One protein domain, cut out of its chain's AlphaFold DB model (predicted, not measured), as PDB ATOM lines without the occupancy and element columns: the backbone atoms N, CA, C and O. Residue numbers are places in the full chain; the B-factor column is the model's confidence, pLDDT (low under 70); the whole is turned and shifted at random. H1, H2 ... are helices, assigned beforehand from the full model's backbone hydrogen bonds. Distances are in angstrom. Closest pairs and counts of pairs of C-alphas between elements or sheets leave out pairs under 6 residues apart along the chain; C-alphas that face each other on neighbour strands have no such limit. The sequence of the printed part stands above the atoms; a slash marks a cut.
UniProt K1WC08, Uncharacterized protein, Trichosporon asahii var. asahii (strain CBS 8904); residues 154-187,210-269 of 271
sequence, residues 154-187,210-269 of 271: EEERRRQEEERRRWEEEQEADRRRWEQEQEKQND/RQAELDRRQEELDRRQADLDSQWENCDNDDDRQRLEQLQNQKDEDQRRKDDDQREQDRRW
ATOM      1  N   GLU A 154      39.344  -1.378 -29.164       70.06
ATOM      2  CA  GLU A 154      39.058  -2.540 -28.311       70.06
ATOM      3  C   GLU A 154      39.750  -2.451 -26.942       70.06
ATOM      4  O   GLU A 154      39.201  -2.923 -25.939       70.06
ATOM      5  N   GLU A 155      40.939  -1.846 -26.879       74.25
ATOM      6  CA  GLU A 155      41.670  -1.668 -25.624       74.25
ATOM      7  C   GLU A 155      41.051  -0.551 -24.772       74.25
ATOM      8  O   GLU A 155      40.869  -0.731 -23.562       74.25
ATOM      9  N   GLU A 156      40.630   0.555 -25.393       71.62
ATOM     10  CA  GLU A 156      39.859   1.602 -24.714       71.62
ATOM     11  C   GLU A 156      38.514   1.078 -24.210       71.62
ATOM     12  O   GLU A 156      38.170   1.299 -23.046       71.62
ATOM     13  N   ARG A 157      37.793   0.282 -25.013       73.94
ATOM     14  CA  ARG A 157      36.520  -0.311 -24.584       73.94
ATOM     15  C   ARG A 157      36.690  -1.249 -23.388       73.94
ATOM     16  O   ARG A 157      35.833  -1.277 -22.507       73.94
ATOM     17  N   ARG A 158      37.804  -1.986 -23.309       83.81
ATOM     18  CA  ARG A 158      38.130  -2.814 -22.134       83.81
ATOM     19  C   ARG A 158      38.416  -1.983 -20.890       83.81
ATOM     20  O   ARG A 158      37.909  -2.330 -19.826       83.81
ATOM     21  N   ARG A 159      39.178  -0.890 -21.004       82.56
ATOM     22  CA  ARG A 159      39.409   0.019 -19.866       82.56
ATOM     23  C   ARG A 159      38.111   0.659 -19.388       82.56
ATOM     24  O   ARG A 159      37.867   0.712 -18.188       82.56
ATOM     25  N   GLN A 160      37.260   1.067 -20.321       75.44
ATOM     26  CA  GLN A 160      35.971   1.670 -20.009       75.44
ATOM     27  C   GLN A 160      35.008   0.659 -19.353       75.44
ATOM     28  O   GLN A 160      34.292   1.001 -18.412       75.44
ATOM     29  N   GLU A 161      35.014  -0.610 -19.785       83.62
ATOM     30  CA  GLU A 161      34.268  -1.690 -19.119       83.62
ATOM     31  C   GLU A 161      34.801  -1.981 -17.702       83.62
ATOM     32  O   GLU A 161      34.002  -2.202 -16.788       83.62
ATOM     33  N   GLU A 162      36.121  -1.952 -17.486       90.38
ATOM     34  CA  GLU A 162      36.723  -2.124 -16.155       90.38
ATOM     35  C   GLU A 162      36.390  -0.967 -15.207       90.38
ATOM     36  O   GLU A 162      36.003  -1.214 -14.061       90.38
ATOM     37  N   GLU A 163      36.471   0.282 -15.673       83.56
ATOM     38  CA  GLU A 163      36.058   1.449 -14.886       83.56
ATOM     39  C   GLU A 163      34.571   1.394 -14.539       83.56
ATOM     40  O   GLU A 163      34.210   1.608 -13.380       83.56
ATOM     41  N   ARG A 164      33.707   1.013 -15.492       85.38
ATOM     42  CA  ARG A 164      32.270   0.860 -15.227       85.38
ATOM     43  C   ARG A 164      31.999  -0.206 -14.172       85.38
ATOM     44  O   ARG A 164      31.168  -0.002 -13.293       85.38
ATOM     45  N   ARG A 165      32.717  -1.327 -14.226       93.88
ATOM     46  CA  ARG A 165      32.567  -2.414 -13.253       93.88
ATOM     47  C   ARG A 165      33.031  -1.999 -11.856       93.88
ATOM     48  O   ARG A 165      32.396  -2.365 -10.873       93.88
ATOM     49  N   ARG A 166      34.102  -1.206 -11.774       91.88
ATOM     50  CA  ARG A 166      34.598  -0.644 -10.514       91.88
ATOM     51  C   ARG A 166      33.614   0.363  -9.916       91.88
ATOM     52  O   ARG A 166      33.369   0.328  -8.716       91.88
ATOM     53  N   TRP A 167      33.021   1.203 -10.761       85.75
ATOM     54  CA  TRP A 167      31.977   2.150 -10.374       85.75
ATOM     55  C   TRP A 167      30.702   1.445  -9.887       85.75
ATOM     56  O   TRP A 167      30.128   1.838  -8.874       85.75
ATOM     57  N   GLU A 168      30.276   0.372 -10.563       87.56
ATOM     58  CA  GLU A 168      29.145  -0.463 -10.127       87.56
ATOM     59  C   GLU A 168      29.417  -1.137  -8.768       87.56
ATOM     60  O   GLU A 168      28.542  -1.125  -7.900       87.56
ATOM     61  N   GLU A 169      30.626  -1.669  -8.540       92.88
ATOM     62  CA  GLU A 169      31.025  -2.228  -7.235       92.88
ATOM     63  C   GLU A 169      31.030  -1.173  -6.122       92.88
ATOM     64  O   GLU A 169      30.585  -1.454  -5.006       92.88
ATOM     65  N   GLU A 170      31.511   0.038  -6.409       90.50
ATOM     66  CA  GLU A 170      31.520   1.143  -5.447       90.50
ATOM     67  C   GLU A 170      30.092   1.573  -5.082       90.50
ATOM     68  O   GLU A 170      29.780   1.713  -3.898       90.50
ATOM     69  N   GLN A 171      29.190   1.663  -6.066       86.69
ATOM     70  CA  GLN A 171      27.774   1.945  -5.817       86.69
ATOM     71  C   GLN A 171      27.093   0.859  -4.978       86.69
ATOM     72  O   GLN A 171      26.316   1.171  -4.072       86.69
ATOM     73  N   GLU A 172      27.361  -0.422  -5.251       92.38
ATOM     74  CA  GLU A 172      26.778  -1.512  -4.465       92.38
ATOM     75  C   GLU A 172      27.314  -1.509  -3.025       92.38
ATOM     76  O   GLU A 172      26.551  -1.723  -2.075       92.38
ATOM     77  N   ALA A 173      28.605  -1.228  -2.840       91.00
ATOM     78  CA  ALA A 173      29.211  -1.109  -1.520       91.00
ATOM     79  C   ALA A 173      28.597   0.045  -0.715       91.00
ATOM     80  O   ALA A 173      28.265  -0.142   0.460       91.00
ATOM     81  N   ASP A 174      28.392   1.203  -1.343       89.50
ATOM     82  CA  ASP A 174      27.805   2.369  -0.685       89.50
ATOM     83  C   ASP A 174      26.323   2.136  -0.349       89.50
ATOM     84  O   ASP A 174      25.871   2.422   0.763       89.50
ATOM     85  N   ARG A 175      25.580   1.464  -1.240       89.56
ATOM     86  CA  ARG A 175      24.203   1.024  -0.970       89.56
ATOM     87  C   ARG A 175      24.122   0.081   0.231       89.56
ATOM     88  O   ARG A 175      23.293   0.286   1.115       89.56
ATOM     89  N   ARG A 176      24.998  -0.928   0.304       93.62
ATOM     90  CA  ARG A 176      25.056  -1.851   1.455       93.62
ATOM     91  C   ARG A 176      25.431  -1.134   2.748       93.62
ATOM     92  O   ARG A 176      24.940  -1.497   3.816       93.62
ATOM     93  N   ARG A 177      26.309  -0.131   2.670       91.75
ATOM     94  CA  ARG A 177      26.690   0.698   3.818       91.75
ATOM     95  C   ARG A 177      25.493   1.483   4.344       91.75
ATOM     96  O   ARG A 177      25.251   1.473   5.548       91.75
ATOM     97  N   TRP A 178      24.724   2.085   3.443       87.56
ATOM     98  CA  TRP A 178      23.505   2.811   3.780       87.56
ATOM     99  C   TRP A 178      22.431   1.901   4.395       87.56
ATOM    100  O   TRP A 178      21.835   2.254   5.410       87.56
ATOM    101  N   GLU A 179      22.228   0.696   3.849       81.94
ATOM    102  CA  GLU A 179      21.301  -0.296   4.417       81.94
ATOM    103  C   GLU A 179      21.711  -0.717   5.840       81.94
ATOM    104  O   GLU A 179      20.866  -0.761   6.735       81.94
ATOM    105  N   GLN A 180      23.008  -0.935   6.093       87.31
ATOM    106  CA  GLN A 180      23.505  -1.209   7.449       87.31
ATOM    107  C   GLN A 180      23.318  -0.029   8.409       87.31
ATOM    108  O   GLN A 180      23.091  -0.234   9.602       87.31
ATOM    109  N   GLU A 181      23.457   1.210   7.935       78.69
ATOM    110  CA  GLU A 181      23.201   2.394   8.760       78.69
ATOM    111  C   GLU A 181      21.713   2.529   9.105       78.69
ATOM    112  O   GLU A 181      21.386   2.845  10.252       78.69
ATOM    113  N   GLN A 182      20.817   2.208   8.167       80.25
ATOM    114  CA  GLN A 182      19.378   2.136   8.428       80.25
ATOM    115  C   GLN A 182      19.022   1.053   9.450       80.25
ATOM    116  O   GLN A 182      18.247   1.305  10.374       80.25
ATOM    117  N   GLU A 183      19.596  -0.145   9.320       75.69
ATOM    118  CA  GLU A 183      19.352  -1.245  10.257       75.69
ATOM    119  C   GLU A 183      19.795  -0.862  11.679       75.69
ATOM    120  O   GLU A 183      19.037  -1.024  12.637       75.69
ATOM    121  N   LYS A 184      20.960  -0.215  11.815       75.25
ATOM    122  CA  LYS A 184      21.441   0.304  13.106       75.25
ATOM    123  C   LYS A 184      20.550   1.398  13.690       75.25
ATOM    124  O   LYS A 184      20.418   1.470  14.912       75.25
ATOM    125  N   GLN A 185      19.952   2.255  12.859       64.94
ATOM    126  CA  GLN A 185      18.981   3.245  13.334       64.94
ATOM    127  C   GLN A 185      17.698   2.585  13.849       64.94
ATOM    128  O   GLN A 185      17.190   2.991  14.895       64.94
ATOM    129  N   ASN A 186      17.205   1.547  13.168       65.12
ATOM    130  CA  ASN A 186      16.022   0.805  13.604       65.12
ATOM    131  C   ASN A 186      16.260   0.074  14.936       65.12
ATOM    132  O   ASN A 186      15.403   0.130  15.820       65.12
ATOM    133  N   ASP A 187      17.439  -0.520  15.133       65.56
ATOM    134  CA  ASP A 187      17.800  -1.173  16.399       65.56
ATOM    135  C   ASP A 187      17.921  -0.181  17.566       65.56
ATOM    136  O   ASP A 187      17.501  -0.479  18.687       65.56
ATOM    137  N   ARG A 210      11.038  15.097   6.595       75.25
ATOM    138  CA  ARG A 210      10.624  15.434   5.225       75.25
ATOM    139  C   ARG A 210      11.445  16.565   4.628       75.25
ATOM    140  O   ARG A 210      11.807  16.487   3.460       75.25
ATOM    141  N   GLN A 211      11.752  17.604   5.401       76.81
ATOM    142  CA  GLN A 211      12.643  18.668   4.935       76.81
ATOM    143  C   GLN A 211      14.049  18.133   4.665       76.81
ATOM    144  O   GLN A 211      14.586  18.381   3.592       76.81
ATOM    145  N   ALA A 212      14.587  17.292   5.550       79.44
ATOM    146  CA  ALA A 212      15.884  16.653   5.335       79.44
ATOM    147  C   ALA A 212      15.904  15.710   4.114       79.44
ATOM    148  O   ALA A 212      16.958  15.486   3.516       79.44
ATOM    149  N   GLU A 213      14.768  15.116   3.745       82.06
ATOM    150  CA  GLU A 213      14.629  14.339   2.509       82.06
ATOM    151  C   GLU A 213      14.589  15.241   1.266       82.06
ATOM    152  O   GLU A 213      15.269  14.952   0.281       82.06
ATOM    153  N   LEU A 214      13.847  16.353   1.318       80.44
ATOM    154  CA  LEU A 214      13.806  17.342   0.235       80.44
ATOM    155  C   LEU A 214      15.184  17.966  -0.018       80.44
ATOM    156  O   LEU A 214      15.581  18.091  -1.177       80.44
ATOM    157  N   ASP A 215      15.921  18.284   1.046       87.50
ATOM    158  CA  ASP A 215      17.279  18.824   0.969       87.50
ATOM    159  C   ASP A 215      18.248  17.801   0.359       87.50
ATOM    160  O   ASP A 215      18.995  18.131  -0.563       87.50
ATOM    161  N   ARG A 216      18.183  16.529   0.786       86.81
ATOM    162  CA  ARG A 216      18.995  15.449   0.195       86.81
ATOM    163  C   ARG A 216      18.694  15.233  -1.285       86.81
ATOM    164  O   ARG A 216      19.620  15.069  -2.075       86.81
ATOM    165  N   ARG A 217      17.417  15.272  -1.681       81.81
ATOM    166  CA  ARG A 217      17.034  15.193  -3.100       81.81
ATOM    167  C   ARG A 217      17.543  16.386  -3.902       81.81
ATOM    168  O   ARG A 217      17.895  16.217  -5.065       81.81
ATOM    169  N   GLN A 218      17.559  17.585  -3.320       84.56
ATOM    170  CA  GLN A 218      18.100  18.759  -3.999       84.56
ATOM    171  C   GLN A 218      19.608  18.618  -4.224       84.56
ATOM    172  O   GLN A 218      20.070  18.827  -5.341       84.56
ATOM    173  N   GLU A 219      20.348  18.183  -3.203       92.31
ATOM    174  CA  GLU A 219      21.784  17.923  -3.332       92.31
ATOM    175  C   GLU A 219      22.079  16.857  -4.402       92.31
ATOM    176  O   GLU A 219      23.020  17.002  -5.182       92.31
ATOM    177  N   GLU A 220      21.258  15.805  -4.492       87.06
ATOM    178  CA  GLU A 220      21.403  14.779  -5.530       87.06
ATOM    179  C   GLU A 220      21.200  15.350  -6.943       87.06
ATOM    180  O   GLU A 220      21.975  15.040  -7.850       87.06
ATOM    181  N   LEU A 221      20.196  16.213  -7.141       80.69
ATOM    182  CA  LEU A 221      19.961  16.879  -8.427       80.69
ATOM    183  C   LEU A 221      21.128  17.791  -8.817       80.69
ATOM    184  O   LEU A 221      21.537  17.789  -9.980       80.69
ATOM    185  N   ASP A 222      21.684  18.523  -7.852       89.62
ATOM    186  CA  ASP A 222      22.822  19.414  -8.079       89.62
ATOM    187  C   ASP A 222      24.095  18.616  -8.418       89.62
ATOM    188  O   ASP A 222      24.825  18.981  -9.342       89.62
ATOM    189  N   ARG A 223      24.341  17.474  -7.755       91.31
ATOM    190  CA  ARG A 223      25.445  16.566  -8.126       91.31
ATOM    191  C   ARG A 223      25.256  15.973  -9.517       91.31
ATOM    192  O   ARG A 223      26.191  15.989 -10.309       91.31
ATOM    193  N   ARG A 224      24.046  15.511  -9.854       83.81
ATOM    194  CA  ARG A 224      23.751  14.989 -11.200       83.81
ATOM    195  C   ARG A 224      23.942  16.046 -12.282       83.81
ATOM    196  O   ARG A 224      24.388  15.713 -13.373       83.81
ATOM    197  N   GLN A 225      23.600  17.304 -12.000       79.94
ATOM    198  CA  GLN A 225      23.869  18.419 -12.908       79.94
ATOM    199  C   GLN A 225      25.376  18.572 -13.143       79.94
ATOM    200  O   GLN A 225      25.793  18.612 -14.294       79.94
ATOM    201  N   ALA A 226      26.180  18.600 -12.079       87.88
ATOM    202  CA  ALA A 226      27.631  18.731 -12.196       87.88
ATOM    203  C   ALA A 226      28.274  17.554 -12.959       87.88
ATOM    204  O   ALA A 226      29.173  17.764 -13.775       87.88
ATOM    205  N   ASP A 227      27.784  16.331 -12.741       86.75
ATOM    206  CA  ASP A 227      28.237  15.139 -13.466       86.75
ATOM    207  C   ASP A 227      27.839  15.176 -14.943       86.75
ATOM    208  O   ASP A 227      28.613  14.749 -15.800       86.75
ATOM    209  N   LEU A 228      26.639  15.672 -15.259       77.06
ATOM    210  CA  LEU A 228      26.203  15.859 -16.641       77.06
ATOM    211  C   LEU A 228      27.048  16.913 -17.340       77.06
ATOM    212  O   LEU A 228      27.513  16.654 -18.443       77.06
ATOM    213  N   ASP A 229      27.277  18.056 -16.702       83.06
ATOM    214  CA  ASP A 229      28.101  19.128 -17.259       83.06
ATOM    215  C   ASP A 229      29.541  18.630 -17.496       83.06
ATOM    216  O   ASP A 229      30.101  18.843 -18.570       83.06
ATOM    217  N   SER A 230      30.103  17.858 -16.556       82.88
ATOM    218  CA  SER A 230      31.431  17.242 -16.708       82.88
ATOM    219  C   SER A 230      31.480  16.194 -17.823       82.88
ATOM    220  O   SER A 230      32.486  16.085 -18.521       82.88
ATOM    221  N   GLN A 231      30.418  15.406 -18.009       77.31
ATOM    222  CA  GLN A 231      30.338  14.472 -19.133       77.31
ATOM    223  C   GLN A 231      30.221  15.236 -20.452       77.31
ATOM    224  O   GLN A 231      30.979  14.959 -21.369       77.31
ATOM    225  N   TRP A 232      29.367  16.258 -20.527       75.38
ATOM    226  CA  TRP A 232      29.232  17.115 -21.708       75.38
ATOM    227  C   TRP A 232      30.556  17.741 -22.151       75.38
ATOM    228  O   TRP A 232      30.804  17.815 -23.352       75.38
ATOM    229  N   GLU A 233      31.406  18.168 -21.216       80.75
ATOM    230  CA  GLU A 233      32.731  18.712 -21.542       80.75
ATOM    231  C   GLU A 233      33.714  17.660 -22.081       80.75
ATOM    232  O   GLU A 233      34.638  18.022 -22.804       80.75
ATOM    233  N   ASN A 234      33.518  16.377 -21.760       76.62
ATOM    234  CA  ASN A 234      34.415  15.282 -22.145       76.62
ATOM    235  C   ASN A 234      33.869  14.392 -23.277       76.62
ATOM    236  O   ASN A 234      34.557  13.474 -23.722       76.62
ATOM    237  N   CYS A 235      32.643  14.626 -23.747       71.62
ATOM    238  CA  CYS A 235      32.034  13.839 -24.815       71.62
ATOM    239  C   CYS A 235      32.439  14.367 -26.196       71.62
ATOM    240  O   CYS A 235      31.773  15.236 -26.759       71.62
ATOM    241  N   ASP A 236      33.495  13.787 -26.770       72.62
ATOM    242  CA  ASP A 236      33.909  14.049 -28.157       72.62
ATOM    243  C   ASP A 236      33.130  13.207 -29.196       72.62
ATOM    244  O   ASP A 236      33.185  13.497 -30.393       72.62
ATOM    245  N   ASN A 237      32.364  12.193 -28.763       75.38
ATOM    246  CA  ASN A 237      31.682  11.235 -29.643       75.38
ATOM    247  C   ASN A 237      30.154  11.440 -29.730       75.38
ATOM    248  O   ASN A 237      29.469  11.710 -28.741       75.38
ATOM    249  N   ASP A 238      29.595  11.241 -30.932       76.50
ATOM    250  CA  ASP A 238      28.164  11.430 -31.233       76.50
ATOM    251  C   ASP A 238      27.231  10.487 -30.442       76.50
ATOM    252  O   ASP A 238      26.099  10.864 -30.119       76.50
ATOM    253  N   ASP A 239      27.695   9.284 -30.093       75.00
ATOM    254  CA  ASP A 239      26.914   8.318 -29.307       75.00
ATOM    255  C   ASP A 239      26.742   8.772 -27.848       75.00
ATOM    256  O   ASP A 239      25.650   8.658 -27.277       75.00
ATOM    257  N   ASP A 240      27.775   9.383 -27.261       74.31
ATOM    258  CA  ASP A 240      27.690   9.938 -25.910       74.31
ATOM    259  C   ASP A 240      26.739  11.134 -25.859       74.31
ATOM    260  O   ASP A 240      25.994  11.315 -24.893       74.31
ATOM    261  N   ARG A 241      26.665  11.904 -26.946       74.12
ATOM    262  CA  ARG A 241      25.727  13.019 -27.069       74.12
ATOM    263  C   ARG A 241      24.267  12.563 -27.028       74.12
ATOM    264  O   ARG A 241      23.450  13.208 -26.371       74.12
ATOM    265  N   GLN A 242      23.927  11.442 -27.673       80.19
ATOM    266  CA  GLN A 242      22.575  10.871 -27.578       80.19
ATOM    267  C   GLN A 242      22.263  10.390 -26.158       80.19
ATOM    268  O   GLN A 242      21.146  10.570 -25.667       80.19
ATOM    269  N   ARG A 243      23.248   9.797 -25.477       79.31
ATOM    270  CA  ARG A 243      23.097   9.359 -24.086       79.31
ATOM    271  C   ARG A 243      22.877  10.544 -23.144       79.31
ATOM    272  O   ARG A 243      22.007  10.477 -22.276       79.31
ATOM    273  N   LEU A 244      23.605  11.636 -23.349       75.94
ATOM    274  CA  LEU A 244      23.437  12.881 -22.603       75.94
ATOM    275  C   LEU A 244      22.058  13.508 -22.822       75.94
ATOM    276  O   LEU A 244      21.431  13.952 -21.865       75.94
ATOM    277  N   GLU A 245      21.537  13.483 -24.048       85.25
ATOM    278  CA  GLU A 245      20.189  13.974 -24.348       85.25
ATOM    279  C   GLU A 245      19.097  13.126 -23.665       85.25
ATOM    280  O   GLU A 245      18.108  13.660 -23.157       85.25
ATOM    281  N   GLN A 246      19.287  11.804 -23.570       86.75
ATOM    282  CA  GLN A 246      18.391  10.936 -22.797       86.75
ATOM    283  C   GLN A 246      18.441  11.243 -21.297       86.75
ATOM    284  O   GLN A 246      17.389  11.317 -20.660       86.75
ATOM    285  N   LEU A 247      19.634  11.455 -20.737       82.00
ATOM    286  CA  LEU A 247      19.795  11.834 -19.332       82.00
ATOM    287  C   LEU A 247      19.167  13.201 -19.035       82.00
ATOM    288  O   LEU A 247      18.509  13.366 -18.009       82.00
ATOM    289  N   GLN A 248      19.309  14.162 -19.950       82.06
ATOM    290  CA  GLN A 248      18.666  15.470 -19.853       82.06
ATOM    291  C   GLN A 248      17.138  15.333 -19.793       82.06
ATOM    292  O   GLN A 248      16.501  15.890 -18.902       82.06
ATOM    293  N   ASN A 249      16.550  14.538 -20.694       92.38
ATOM    294  CA  ASN A 249      15.108  14.288 -20.703       92.38
ATOM    295  C   ASN A 249      14.625  13.597 -19.419       92.38
ATOM    296  O   ASN A 249      13.577  13.966 -18.892       92.38
ATOM    297  N   GLN A 250      15.383  12.625 -18.896       87.06
ATOM    298  CA  GLN A 250      15.056  11.982 -17.616       87.06
ATOM    299  C   GLN A 250      15.053  12.989 -16.467       87.06
ATOM    300  O   GLN A 250      14.130  12.996 -15.657       87.06
ATOM    301  N   LYS A 251      16.043  13.882 -16.423       85.19
ATOM    302  CA  LYS A 251      16.123  14.926 -15.401       85.19
ATOM    303  C   LYS A 251      14.939  15.894 -15.466       85.19
ATOM    304  O   LYS A 251      14.373  16.237 -14.431       85.19
ATOM    305  N   ASP A 252      14.550  16.316 -16.665       89.25
ATOM    306  CA  ASP A 252      13.383  17.180 -16.848       89.25
ATOM    307  C   ASP A 252      12.082  16.476 -16.418       89.25
ATOM    308  O   ASP A 252      11.175  17.117 -15.883       89.25
ATOM    309  N   GLU A 253      11.976  15.159 -16.621       93.56
ATOM    310  CA  GLU A 253      10.841  14.362 -16.149       93.56
ATOM    311  C   GLU A 253      10.820  14.240 -14.617       93.56
ATOM    312  O   GLU A 253       9.773  14.453 -14.002       93.56
ATOM    313  N   ASP A 254      11.968  13.973 -13.992       85.88
ATOM    314  CA  ASP A 254      12.106  13.911 -12.533       85.88
ATOM    315  C   ASP A 254      11.757  15.255 -11.878       85.88
ATOM    316  O   ASP A 254      11.048  15.292 -10.866       85.88
ATOM    317  N   GLN A 255      12.172  16.373 -12.483       83.69
ATOM    318  CA  GLN A 255      11.810  17.708 -12.007       83.69
ATOM    319  C   GLN A 255      10.296  17.941 -12.072       83.69
ATOM    320  O   GLN A 255       9.711  18.434 -11.109       83.69
ATOM    321  N   ARG A 256       9.630  17.538 -13.163       94.44
ATOM    322  CA  ARG A 256       8.163  17.639 -13.261       94.44
ATOM    323  C   ARG A 256       7.458  16.796 -12.206       94.44
ATOM    324  O   ARG A 256       6.499  17.271 -11.610       94.44
ATOM    325  N   ARG A 257       7.941  15.575 -11.945       90.00
ATOM    326  CA  ARG A 257       7.394  14.722 -10.878       90.00
ATOM    327  C   ARG A 257       7.531  15.383  -9.511       90.00
ATOM    328  O   ARG A 257       6.581  15.359  -8.740       90.00
ATOM    329  N   LYS A 258       8.672  16.021  -9.230       83.69
ATOM    330  CA  LYS A 258       8.883  16.780  -7.988       83.69
ATOM    331  C   LYS A 258       7.884  17.931  -7.854       83.69
ATOM    332  O   LYS A 258       7.283  18.089  -6.792       83.69
ATOM    333  N   ASP A 259       7.686  18.702  -8.918       90.50
ATOM    334  CA  ASP A 259       6.727  19.810  -8.921       90.50
ATOM    335  C   ASP A 259       5.281  19.307  -8.723       90.50
ATOM    336  O   ASP A 259       4.490  19.937  -8.014       90.50
ATOM    337  N   ASP A 260       4.936  18.153  -9.303       94.38
ATOM    338  CA  ASP A 260       3.629  17.511  -9.129       94.38
ATOM    339  C   ASP A 260       3.425  16.973  -7.701       94.38
ATOM    340  O   ASP A 260       2.369  17.224  -7.111       94.38
ATOM    341  N   ASP A 261       4.434  16.317  -7.113       88.06
ATOM    342  CA  ASP A 261       4.424  15.848  -5.720       88.06
ATOM    343  C   ASP A 261       4.255  17.026  -4.748       88.06
ATOM    344  O   ASP A 261       3.446  16.969  -3.817       88.06
ATOM    345  N   GLN A 262       4.983  18.124  -4.980       83.88
ATOM    346  CA  GLN A 262       4.868  19.360  -4.203       83.88
ATOM    347  C   GLN A 262       3.439  19.916  -4.285       83.88
ATOM    348  O   GLN A 262       2.811  20.187  -3.263       83.88
ATOM    349  N   ARG A 263       2.878  20.000  -5.497       93.69
ATOM    350  CA  ARG A 263       1.506  20.471  -5.723       93.69
ATOM    351  C   ARG A 263       0.452  19.553  -5.096       93.69
ATOM    352  O   ARG A 263      -0.631  20.017  -4.728       93.69
ATOM    353  N   GLU A 264       0.685  18.245  -5.034       91.06
ATOM    354  CA  GLU A 264      -0.205  17.314  -4.331       91.06
ATOM    355  C   GLU A 264      -0.121  17.491  -2.812       91.06
ATOM    356  O   GLU A 264      -1.158  17.497  -2.143       91.06
ATOM    357  N   GLN A 265       1.079  17.711  -2.272       79.56
ATOM    358  CA  GLN A 265       1.251  18.032  -0.857       79.56
ATOM    359  C   GLN A 265       0.539  19.332  -0.486       79.56
ATOM    360  O   GLN A 265      -0.230  19.329   0.474       79.56
ATOM    361  N   ASP A 266       0.715  20.398  -1.267       89.06
ATOM    362  CA  ASP A 266       0.036  21.678  -1.036       89.06
ATOM    363  C   ASP A 266      -1.491  21.500  -1.033       89.06
ATOM    364  O   ASP A 266      -2.170  21.930  -0.101       89.06
ATOM    365  N   ARG A 267      -2.039  20.745  -2.002       92.75
ATOM    366  CA  ARG A 267      -3.474  20.404  -2.040       92.75
ATOM    367  C   ARG A 267      -3.945  19.632  -0.810       92.75
ATOM    368  O   ARG A 267      -5.084  19.802  -0.389       92.75
ATOM    369  N   ARG A 268      -3.102  18.764  -0.247       84.00
ATOM    370  CA  ARG A 268      -3.430  17.995   0.959       84.00
ATOM    371  C   ARG A 268      -3.444  18.863   2.216       84.00
ATOM    372  O   ARG A 268      -4.163  18.525   3.147       84.00
ATOM    373  N   TRP A 269      -2.665  19.942   2.255       80.56
ATOM    374  CA  TRP A 269      -2.662  20.895   3.368       80.56
ATOM    375  C   TRP A 269      -3.838  21.876   3.329       80.56
ATOM    376  O   TRP A 269      -4.230  22.388   4.375       80.56
TER     377      TRP A 269
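Overview. This is residues 154 to 187 and 210 to 269 of the 271 residues of an uncharacterized protein of Trichosporon asahii var. asahii (strain CBS 8904) (UniProt K1WC08). The longest helix, H1, stands free and runs lengthwise beside a long helical hairpin of H2 and H3, whose two helices meet near their turn and spread into a narrow V. The printed part has 94 residues, with three named helices in the order H1, H2, H3 and no named strand, and its class is all helix. It is loose, with a radius of gyration of the C-alphas of 17.8 A, and flat, spanning 56 by 35 by 15 A.

Along the chain. H1, residues 154 to 187, is 49.5 A long and begins at C-alpha 154 (39.058, -2.540, -28.311). H2, residues 210 to 234, is 36.3 A long. H3, residues 238 to 269, is 47.3 A long and ends at C-alpha 269 (-2.662, 20.895, 3.368).

Arrangement. H1 is apart from H2 and H3. The hairpin's helices, H2 and H3, run opposite ways at a shallow tilt of 16 degrees. Residues 228 to 232 of H2 touch residues 241 to 244 of H3; the closest C-alphas, of Leu 228 and Leu 244, are 7.2 A apart. In H1, H2 and H3 every O i to N i+4 pair is within hydrogen-bond range.

Size, cuts and confidence. The farthest C-alphas, of Glu 155 and Trp 269, are 57.6 A apart. Residues 188 to 209 are not printed; C-alphas 187 and 210 are 21.3 A apart across the cut. The link from H2 to H3 is tight. Residues 259 to 269 of H3 stand free. Residues 185 to 187 have pLDDT under 70.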